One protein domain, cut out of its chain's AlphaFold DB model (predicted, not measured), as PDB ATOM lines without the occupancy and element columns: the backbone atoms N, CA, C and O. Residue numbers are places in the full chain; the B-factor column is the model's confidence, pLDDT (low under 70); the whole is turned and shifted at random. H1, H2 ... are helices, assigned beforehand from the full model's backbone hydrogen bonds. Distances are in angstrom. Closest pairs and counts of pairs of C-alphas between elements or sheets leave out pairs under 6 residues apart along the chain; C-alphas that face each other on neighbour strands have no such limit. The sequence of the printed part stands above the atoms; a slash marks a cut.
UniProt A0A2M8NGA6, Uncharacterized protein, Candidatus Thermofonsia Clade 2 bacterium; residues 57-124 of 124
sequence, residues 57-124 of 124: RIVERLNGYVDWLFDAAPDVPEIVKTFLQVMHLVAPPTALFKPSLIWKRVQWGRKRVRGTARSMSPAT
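What this domain is: This is residues 57 to 124 of the 124 residues of an uncharacterized protein of Candidatus Thermofonsia Clade 2 bacterium (UniProt A0A2M8NGA6). Two arms stick out of a small body, H1's residues 57 to 64 and the far part of H4 with its tail, residues 110 to 124; in the body H3 packs on H2. The printed part has 68 residues, 53 of them in the four named helices, H1 to H4 in chain order, with no named strand; its class is all helix, and it is loose, with a radius of gyration of the C-alphas of 15.0 A and spans of 56 by 29 by 17 A.

How they stand to each other: Start at H1, residues 57 to 72; it is close to but not clearly touching H2, residues 77 to 87, closest C-alphas Leu 69 and Ile 79, 6.5 A. H2 touches H3, residues 93 to 97, closest C-alphas Val 86 and Pro 93, 5.6 A. H4, residues 99 to 119, is about perpendicular to H1 at 75 degrees, close but not clearly touching, closest C-alphas Trp 68 and Arg 105, 7.3 A. Every O i to N i+4 pair is within hydrogen-bond range in H1, H2 and H4; H3 has 0 of 1, but 2 of 2 O i to N i+3 pairs.

Where its parts are: Find C-alpha 57 at (1.712, 21.877, -26.466); H1 runs 22.8 A. H2 spans 15.5 A and H3 7.8 A; H4 runs 31.2 A to C-alpha 119 at (15.603, 22.892, -55.112).

The domain as a whole: The farthest C-alphas, Val 90 and Thr 124, are 56.1 A apart. The printed part has no cut; pLDDT is under 70 at residues 113 to 124.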
ATOM      1  N   ARG A  57       0.804  21.959 -25.301       85.88
ATOM      2  CA  ARG A  57       1.712  21.877 -26.466       85.88
ATOM      3  C   ARG A  57       2.670  20.680 -26.436       85.88
ATOM      4  O   ARG A  57       3.348  20.400 -27.424       85.88
ATOM      5  N   ILE A  58       2.808  20.010 -25.292       87.62
ATOM      6  CA  ILE A  58       3.664  18.830 -25.171       87.62
ATOM      7  C   ILE A  58       3.101  17.655 -25.974       87.62
ATOM      8  O   ILE A  58       3.876  16.984 -26.651       87.62
ATOM      9  N   VAL A  59       1.779  17.451 -25.974       86.94
ATOM     10  CA  VAL A  59       1.143  16.359 -26.726       86.94
ATOM     11  C   VAL A  59       1.239  16.601 -28.227       86.94
ATOM     12  O   VAL A  59       1.644  15.705 -28.955       86.94
ATOM     13  N   GLU A  60       1.041  17.834 -28.692       86.12
ATOM     14  CA  GLU A  60       1.261  18.192 -30.103       86.12
ATOM     15  C   GLU A  60       2.699  17.886 -30.562       86.12
ATOM     16  O   GLU A  60       2.925  17.330 -31.640       86.12
ATOM     17  N   ARG A  61       3.699  18.195 -29.722       89.44
ATOM     18  CA  ARG A  61       5.110  17.875 -30.004       89.44
ATOM     19  C   ARG A  61       5.382  16.374 -30.026       89.44
ATOM     20  O   ARG A  61       6.246  15.944 -30.794       89.44
ATOM     21  N   LEU A  62       4.706  15.605 -29.172       89.75
ATOM     22  CA  LEU A  62       4.791  14.146 -29.155       89.75
ATOM     23  C   LEU A  62       4.162  13.556 -30.419       89.75
ATOM     24  O   LEU A  62       4.798  12.724 -31.056       89.75
ATOM     25  N   ASN A  63       3.006  14.058 -30.848       90.19
ATOM     26  CA  ASN A  63       2.356  13.621 -32.083       90.19
ATOM     27  C   ASN A  63       3.261  13.888 -33.295       90.19
ATOM     28  O   ASN A  63       3.563  12.971 -34.050       90.19
ATOM     29  N   GLY A  64       3.854  15.084 -33.394       91.50
ATOM     30  CA  GLY A  64       4.839  15.373 -34.443       91.50
ATOM     31  C   GLY A  64       6.142  14.556 -34.343       91.50
ATOM     32  O   GLY A  64       6.858  14.399 -35.333       91.50
ATOM     33  N   TYR A  65       6.496  14.039 -33.160       93.31
ATOM     34  CA  TYR A  65       7.596  13.079 -33.014       93.31
ATOM     35  C   TYR A  65       7.217  11.705 -33.568       93.31
ATOM     36  O   TYR A  65       8.021  11.088 -34.264       93.31
ATOM     37  N   VAL A  66       6.003  11.249 -33.272       92.81
ATOM     38  CA  VAL A  66       5.451   9.981 -33.754       92.81
ATOM     39  C   VAL A  66       5.267  10.002 -35.272       92.81
ATOM     40  O   VAL A  66       5.647   9.040 -35.932       92.81
ATOM     41  N   ASP A  67       4.829  11.122 -35.845       93.25
ATOM     42  CA  ASP A  67       4.764  11.305 -37.299       93.25
ATOM     43  C   ASP A  67       6.127  11.123 -37.958       93.25
ATOM     44  O   ASP A  67       6.275  10.370 -38.918       93.25
ATOM     45  N   TRP A  68       7.164  11.730 -37.378       94.38
ATOM     46  CA  TRP A  68       8.525  11.514 -37.851       94.38
ATOM     47  C   TRP A  68       8.967  10.046 -37.732       94.38
ATOM     48  O   TRP A  68       9.666   9.555 -38.620       94.38
ATOM     49  N   LEU A  69       8.591   9.342 -36.656       95.06
ATOM     50  CA  LEU A  69       8.903   7.918 -36.515       95.06
ATOM     51  C   LEU A  69       8.283   7.112 -37.660       95.06
ATOM     52  O   LEU A  69       8.975   6.280 -38.241       95.06
ATOM     53  N   PHE A  70       7.020   7.366 -38.005       93.88
ATOM     54  CA  PHE A  70       6.352   6.671 -39.105       93.88
ATOM     55  C   PHE A  70       6.952   7.016 -40.469       93.88
ATOM     56  O   PHE A  70       7.226   6.103 -41.245       93.88
ATOM     57  N   ASP A  71       7.261   8.289 -40.721       93.69
ATOM     58  CA  ASP A  71       7.924   8.727 -41.956       93.69
ATOM     59  C   ASP A  71       9.307   8.081 -42.138       93.69
ATOM     60  O   ASP A  71       9.694   7.726 -43.249       93.69
ATOM     61  N   ALA A  72      10.073   7.943 -41.051       93.81
ATOM     62  CA  ALA A  72      11.429   7.394 -41.075       93.81
ATOM     63  C   ALA A  72      11.479   5.864 -40.925       93.81
ATOM     64  O   ALA A  72      12.548   5.270 -41.097       93.81
ATOM     65  N   ALA A  73      10.360   5.212 -40.596       93.88
ATOM     66  CA  ALA A  73      10.287   3.771 -40.369       93.88
ATOM     67  C   ALA A  73      10.810   2.918 -41.545       93.88
ATOM     68  O   ALA A  73      11.513   1.943 -41.261       93.88
ATOM     69  N   PRO A  74      10.558   3.263 -42.829       93.44
ATOM     70  CA  PRO A  74      11.080   2.494 -43.963       93.44
ATOM     71  C   PRO A  74      12.614   2.447 -44.016       93.44
ATOM     72  O   PRO A  74      13.189   1.425 -44.380       93.44
ATOM     73  N   ASP A  75      13.278   3.529 -43.600       91.31
ATOM     74  CA  ASP A  75      14.735   3.680 -43.682       91.31
ATOM     75  C   ASP A  75      15.459   3.305 -42.377       91.31
ATOM     76  O   ASP A  75      16.689   3.203 -42.330       91.31
ATOM     77  N   VAL A  76      14.716   3.141 -41.277       92.75
ATOM     78  CA  VAL A  76      15.271   2.951 -39.933       92.75
ATOM     79  C   VAL A  76      14.618   1.739 -39.254       92.75
ATOM     80  O   VAL A  76      13.680   1.892 -38.468       92.75
ATOM     81  N   PRO A  77      15.169   0.523 -39.441       93.38
ATOM     82  CA  PRO A  77      14.614  -0.710 -38.864       93.38
ATOM     83  C   PRO A  77      14.494  -0.689 -37.331       93.38
ATOM     84  O   PRO A  77      13.624  -1.332 -36.743       93.38
ATOM     85  N   GLU A  78      15.366   0.076 -36.666       95.19
ATOM     86  CA  GLU A  78      15.326   0.290 -35.218       95.19
ATOM     87  C   GLU A  78      13.995   0.907 -34.758       95.19
ATOM     88  O   GLU A  78      13.518   0.554 -33.675       95.19
ATOM     89  N   ILE A  79      13.385   1.788 -35.566       95.94
ATOM     90  CA  ILE A  79      12.091   2.407 -35.258       95.94
ATOM     91  C   ILE A  79      11.002   1.341 -35.260       95.94
ATOM     92  O   ILE A  79      10.334   1.179 -34.243       95.94
ATOM     93  N   VAL A  80      10.880   0.566 -36.342       96.44
ATOM     94  CA  VAL A  80       9.855  -0.484 -36.474       96.44
ATOM     95  C   VAL A  80       9.950  -1.483 -35.323       96.44
ATOM     96  O   VAL A  80       8.955  -1.758 -34.655       96.44
ATOM     97  N   LYS A  81      11.159  -1.973 -35.024       96.31
ATOM     98  CA  LYS A  81      11.379  -2.910 -33.914       96.31
ATOM     99  C   LYS A  81      10.943  -2.320 -32.573       96.31
ATOM    100  O   LYS A  81      10.205  -2.965 -31.833       96.31
ATOM    101  N   THR A  82      11.408  -1.113 -32.256       96.62
ATOM    102  CA  THR A  82      11.116  -0.471 -30.964       96.62
ATOM    103  C   THR A  82       9.621  -0.163 -30.846       96.62
ATOM    104  O   THR A  82       9.018  -0.428 -29.812       96.62
ATOM    105  N   PHE A  83       9.006   0.326 -31.924       95.38
ATOM    106  CA  PHE A  83       7.578   0.610 -31.995       95.38
ATOM    107  C   PHE A  83       6.736  -0.642 -31.755       95.38
ATOM    108  O   PHE A  83       5.854  -0.623 -30.901       95.38
ATOM    109  N   LEU A  84       7.053  -1.757 -32.419       95.56
ATOM    110  CA  LEU A  84       6.350  -3.022 -32.199       95.56
ATOM    111  C   LEU A  84       6.491  -3.520 -30.758       95.56
ATOM    112  O   LEU A  84       5.502  -3.967 -30.181       95.56
ATOM    113  N   GLN A  85       7.677  -3.407 -30.152       96.62
ATOM    114  CA  GLN A  85       7.880  -3.771 -28.745       96.62
ATOM    115  C   GLN A  85       7.025  -2.920 -27.800       96.62
ATOM    116  O   GLN A  85       6.459  -3.452 -26.846       96.62
ATOM    117  N   VAL A  86       6.901  -1.618 -28.071       95.81
ATOM    118  CA  VAL A  86       6.062  -0.706 -27.281       95.81
ATOM    119  C   VAL A  86       4.575  -1.003 -27.476       95.81
ATOM    120  O   VAL A  86       3.852  -1.138 -26.494       95.81
ATOM    121  N   MET A  87       4.113  -1.174 -28.719       94.12
ATOM    122  CA  MET A  87       2.712  -1.510 -29.021       94.12
ATOM    123  C   MET A  87       2.276  -2.833 -28.379       94.12
ATOM    124  O   MET A  87       1.139  -2.970 -27.932       94.12
ATOM    125  N   HIS A  88       3.192  -3.798 -28.279       95.06
ATOM    126  CA  HIS A  88       2.939  -5.075 -27.616       95.06
ATOM    127  C   HIS A  88       3.223  -5.048 -26.106       95.06
ATOM    128  O   HIS A  88       3.154  -6.092 -25.466       95.06
ATOM    129  N   LEU A  89       3.499  -3.877 -25.519       94.88
ATOM    130  CA  LEU A  89       3.772  -3.690 -24.086       94.88
ATOM    131  C   LEU A  89       4.964  -4.514 -23.561       94.88
ATOM    132  O   LEU A  89       5.074  -4.768 -22.365       94.88
ATOM    133  N   VAL A  90       5.876  -4.906 -24.454       95.69
ATOM    134  CA  VAL A  90       7.129  -5.611 -24.134       95.69
ATOM    135  C   VAL A  90       8.201  -4.624 -23.667       95.69
ATOM    136  O   VAL A  90       9.075  -4.966 -22.874       95.69
ATOM    137  N   ALA A  91       8.138  -3.386 -24.156       95.31
ATOM    138  CA  ALA A  91       9.011  -2.291 -23.757       95.31
ATOM    139  C   ALA A  91       8.176  -1.062 -23.361       95.31
ATOM    140  O   ALA A  91       7.082  -0.865 -23.894       95.31
ATOM    141  N   PRO A  92       8.673  -0.211 -22.447       93.94
ATOM    142  CA  PRO A  92       7.964   1.002 -22.063       93.94
ATOM    143  C   PRO A  92       7.935   2.021 -23.219       93.94
ATOM    144  O   PRO A  92       8.870   2.050 -24.025       93.94
ATOM    145  N   PRO A  93       6.954   2.945 -23.262       92.81
ATOM    146  CA  PRO A  93       6.889   3.996 -24.287       92.81
ATOM    147  C   PRO A  93       8.144   4.869 -24.365       92.81
ATOM    148  O   PRO A  93       8.509   5.348 -25.435       92.81
ATOM    149  N   THR A  94       8.852   5.035 -23.243       94.31
ATOM    150  CA  THR A  94      10.119   5.775 -23.166       94.31
ATOM    151  C   THR A  94      11.216   5.185 -24.056       94.31
ATOM    152  O   THR A  94      12.127   5.913 -24.444       94.31
ATOM    153  N   ALA A  95      11.115   3.911 -24.454       96.25
ATOM    154  CA  ALA A  95      12.049   3.276 -25.381       96.25
ATOM    155  C   ALA A  95      12.062   3.943 -26.767       96.25
ATOM    156  O   ALA A  95      13.103   3.952 -27.427       96.25
ATOM    157  N   LEU A  96      10.946   4.553 -27.188       95.19
ATOM    158  CA  LEU A  96      10.883   5.343 -28.420       95.19
ATOM    159  C   LEU A  96      11.710   6.630 -28.329       95.19
ATOM    160  O   LEU A  96      12.125   7.145 -29.355       95.19
ATOM    161  N   PHE A  97      12.021   7.108 -27.125       94.62
ATOM    162  CA  PHE A  97      12.752   8.353 -26.878       94.62
ATOM    163  C   PHE A  97      14.214   8.117 -26.491       94.62
ATOM    164  O   PHE A  97      14.860   8.983 -25.902       94.62
ATOM    165  N   LYS A  98      14.769   6.942 -26.806       94.31
ATOM    166  CA  LYS A  98      16.188   6.676 -26.560       94.31
ATOM    167  C   LYS A  98      17.083   7.646 -27.352       94.31
ATOM    168  O   LYS A  98      16.727   8.039 -28.471       94.31
ATOM    169  N   PRO A  99      18.279   7.986 -26.833       94.38
ATOM    170  CA  PRO A  99      19.162   8.971 -27.461       94.38
ATOM    171  C   PRO A  99      19.475   8.695 -28.939       94.38
ATOM    172  O   PRO A  99      19.541   9.634 -29.728       94.38
ATOM    173  N   SER A 100      19.600   7.422 -29.342       93.88
ATOM    174  CA  SER A 100      19.864   7.038 -30.738       93.88
ATOM    175  C   SER A 100      18.777   7.522 -31.706       93.88
ATOM    176  O   SER A 100      19.093   8.079 -32.759       93.88
ATOM    177  N   LEU A 101      17.498   7.370 -31.345       94.31
ATOM    178  CA  LEU A 101      16.365   7.790 -32.176       94.31
ATOM    179  C   LEU A 101      16.209   9.310 -32.185       94.31
ATOM    180  O   LEU A 101      15.941   9.897 -33.233       94.31
ATOM    181  N   ILE A 102      16.449   9.968 -31.049       93.69
ATOM    182  CA  ILE A 102      16.458  11.435 -30.980       93.69
ATOM    183  C   ILE A 102      17.534  12.003 -31.911       93.69
ATOM    184  O   ILE A 102      17.269  12.936 -32.671       93.69
ATOM    185  N   TRP A 103      18.733  11.417 -31.917       93.44
ATOM    186  CA  TRP A 103      19.816  11.875 -32.785       93.44
ATOM    187  C   TRP A 103      19.481  11.697 -34.268       93.44
ATOM    188  O   TRP A 103      19.701  12.608 -35.072       93.44
ATOM    189  N   LYS A 104      18.865  10.564 -34.631       91.88
ATOM    190  CA  LYS A 104      18.364  10.321 -35.992       91.88
ATOM    191  C   LYS A 104      17.319  11.358 -36.408       91.88
ATOM    192  O   LYS A 104      17.405  11.861 -37.527       91.88
ATOM    193  N   ARG A 105      16.404  11.763 -35.516       92.62
ATOM    194  CA  ARG A 105      15.438  12.845 -35.790       92.62
ATOM    195  C   ARG A 105      16.120  14.164 -36.111       92.62
ATOM    196  O   ARG A 105      15.767  14.826 -37.085       92.62
ATOM    197  N   VAL A 106      17.116  14.544 -35.314       90.56
ATOM    198  CA  VAL A 106      17.872  15.784 -35.536       90.56
ATOM    199  C   VAL A 106      18.579  15.746 -36.895       90.56
ATOM    200  O   VAL A 106      18.527  16.715 -37.654       90.56
ATOM    201  N   GLN A 107      19.202  14.620 -37.246       88.44
ATOM    202  CA  GLN A 107      19.854  14.441 -38.546       88.44
ATOM    203  C   GLN A 107      18.858  14.475 -39.717       88.44
ATOM    204  O   GLN A 107      19.158  15.064 -40.757       88.44
ATOM    205  N   TRP A 108      17.672  13.894 -39.539       84.62
ATOM    206  CA  TRP A 108      16.596  13.892 -40.531       84.62
ATOM    207  C   TRP A 108      16.118  15.310 -40.864       84.62
ATOM    208  O   TRP A 108      16.054  15.685 -42.037       84.62
ATOM    209  N   GLY A 109      15.883  16.143 -39.842       79.88
ATOM    210  CA  GLY A 109      15.511  17.549 -40.033       79.88
ATOM    211  C   GLY A 109      16.549  18.329 -40.848       79.88
ATOM    212  O   GLY A 109      16.196  19.082 -41.756       79.88
ATOM    213  N   ARG A 110      17.845  18.080 -40.609       79.69
ATOM    214  CA  ARG A 110      18.943  18.716 -41.363       79.69
ATOM    215  C   ARG A 110      18.975  18.291 -42.836       79.69
ATOM    216  O   ARG A 110      19.323  19.111 -43.684       79.69
ATOM    217  N   LYS A 111      18.616  17.039 -43.154       73.88
ATOM    218  CA  LYS A 111      18.537  16.550 -44.544       73.88
ATOM    219  C   LYS A 111      17.379  17.193 -45.315       73.88
ATOM    220  O   LYS A 111      17.605  17.634 -46.439       73.88
ATOM    221  N   ARG A 112      16.185  17.321 -44.716       71.75
ATOM    222  CA  ARG A 112      15.027  17.975 -45.362       71.75
ATOM    223  C   ARG A 112      15.301  19.444 -45.696       71.75
ATOM    224  O   ARG A 112      15.109  19.844 -46.837       71.75
ATOM    225  N   VAL A 113      15.834  20.215 -44.743       68.81
ATOM    226  CA  VAL A 113      16.164  21.640 -44.957       68.81
ATOM    227  C   VAL A 113      17.193  21.818 -46.081       68.81
ATOM    228  O   VAL A 113      17.049  22.703 -46.922       68.81
ATOM    229  N   ARG A 114      18.210  20.945 -46.149       66.38
ATOM    230  CA  ARG A 114      19.195  20.960 -47.245       66.38
ATOM    231  C   ARG A 114      18.594  20.577 -48.599       66.38
ATOM    232  O   ARG A 114      19.009  21.140 -49.605       66.38
ATOM    233  N   GLY A 115      17.638  19.647 -48.633       62.91
ATOM    234  CA  GLY A 115      16.915  19.277 -49.853       62.91
ATOM    235  C   GLY A 115      16.112  20.446 -50.430       62.91
ATOM    236  O   GLY A 115      16.242  20.739 -51.614       62.91
ATOM    237  N   THR A 116      15.377  21.169 -49.579       63.09
ATOM    238  CA  THR A 116      14.600  22.357 -49.976       63.09
ATOM    239  C   THR A 116      15.490  23.516 -50.432       63.09
ATOM    240  O   THR A 116      15.194  24.163 -51.433       63.09
ATOM    241  N   ALA A 117      16.624  23.753 -49.763       62.31
ATOM    242  CA  ALA A 117      17.580  24.776 -50.194       62.31
ATOM    243  C   ALA A 117      18.213  24.459 -51.564       62.31
ATOM    244  O   ALA A 117      18.528  25.369 -52.323       62.31
ATOM    245  N   ARG A 118      18.374  23.171 -51.905       58.50
ATOM    246  CA  ARG A 118      18.948  22.737 -53.188       58.50
ATOM    247  C   ARG A 118      17.955  22.821 -54.352       58.50
ATOM    248  O   ARG A 118      18.389  23.007 -55.482       58.50
ATOM    249  N   SER A 119      16.649  22.721 -54.091       59.09
ATOM    250  CA  SER A 119      15.603  22.892 -55.112       59.09
ATOM    251  C   SER A 119      15.234  24.356 -55.387       59.09
ATOM    252  O   SER A 119      14.530  24.620 -56.353       59.09
ATOM    253  N   MET A 120      15.693  25.306 -54.562       59.19
ATOM    254  CA  MET A 120      15.481  26.754 -54.744       59.19
ATOM    255  C   MET A 120      16.648  27.464 -55.458       59.19
ATOM    256  O   MET A 120      16.721  28.691 -55.444       59.19
ATOM    257  N   SER A 121      17.575  26.722 -56.071       49.25
ATOM    258  CA  SER A 121      18.646  27.329 -56.867       49.25
ATOM    259  C   SER A 121      18.056  27.872 -58.181       49.25
ATOM    260  O   SER A 121      17.410  27.096 -58.890       49.25
ATOM    261  N   PRO A 122      18.238  29.163 -58.529       53.97
ATOM    262  CA  PRO A 122      17.663  29.719 -59.747       53.97
ATOM    263  C   PRO A 122      18.329  29.083 -60.968       53.97
ATOM    264  O   PRO A 122      19.559  29.017 -61.039       53.97
ATOM    265  N   ALA A 123      17.515  28.620 -61.918       56.25
ATOM    266  CA  ALA A 123      17.976  28.329 -63.267       56.25
ATOM    267  C   ALA A 123      18.600  29.613 -63.827       56.25
ATOM    268  O   ALA A 123      17.952  30.660 -63.837       56.25
ATOM    269  N   THR A 124      19.881  29.530 -64.173       56.81
ATOM    270  CA  THR A 124      20.626  30.601 -64.843       56.81
ATOM    271  C   THR A 124      20.547  30.386 -66.342       56.81
ATOM    272  O   THR A 124      20.554  29.200 -66.747       56.81
TER     273      THR A 124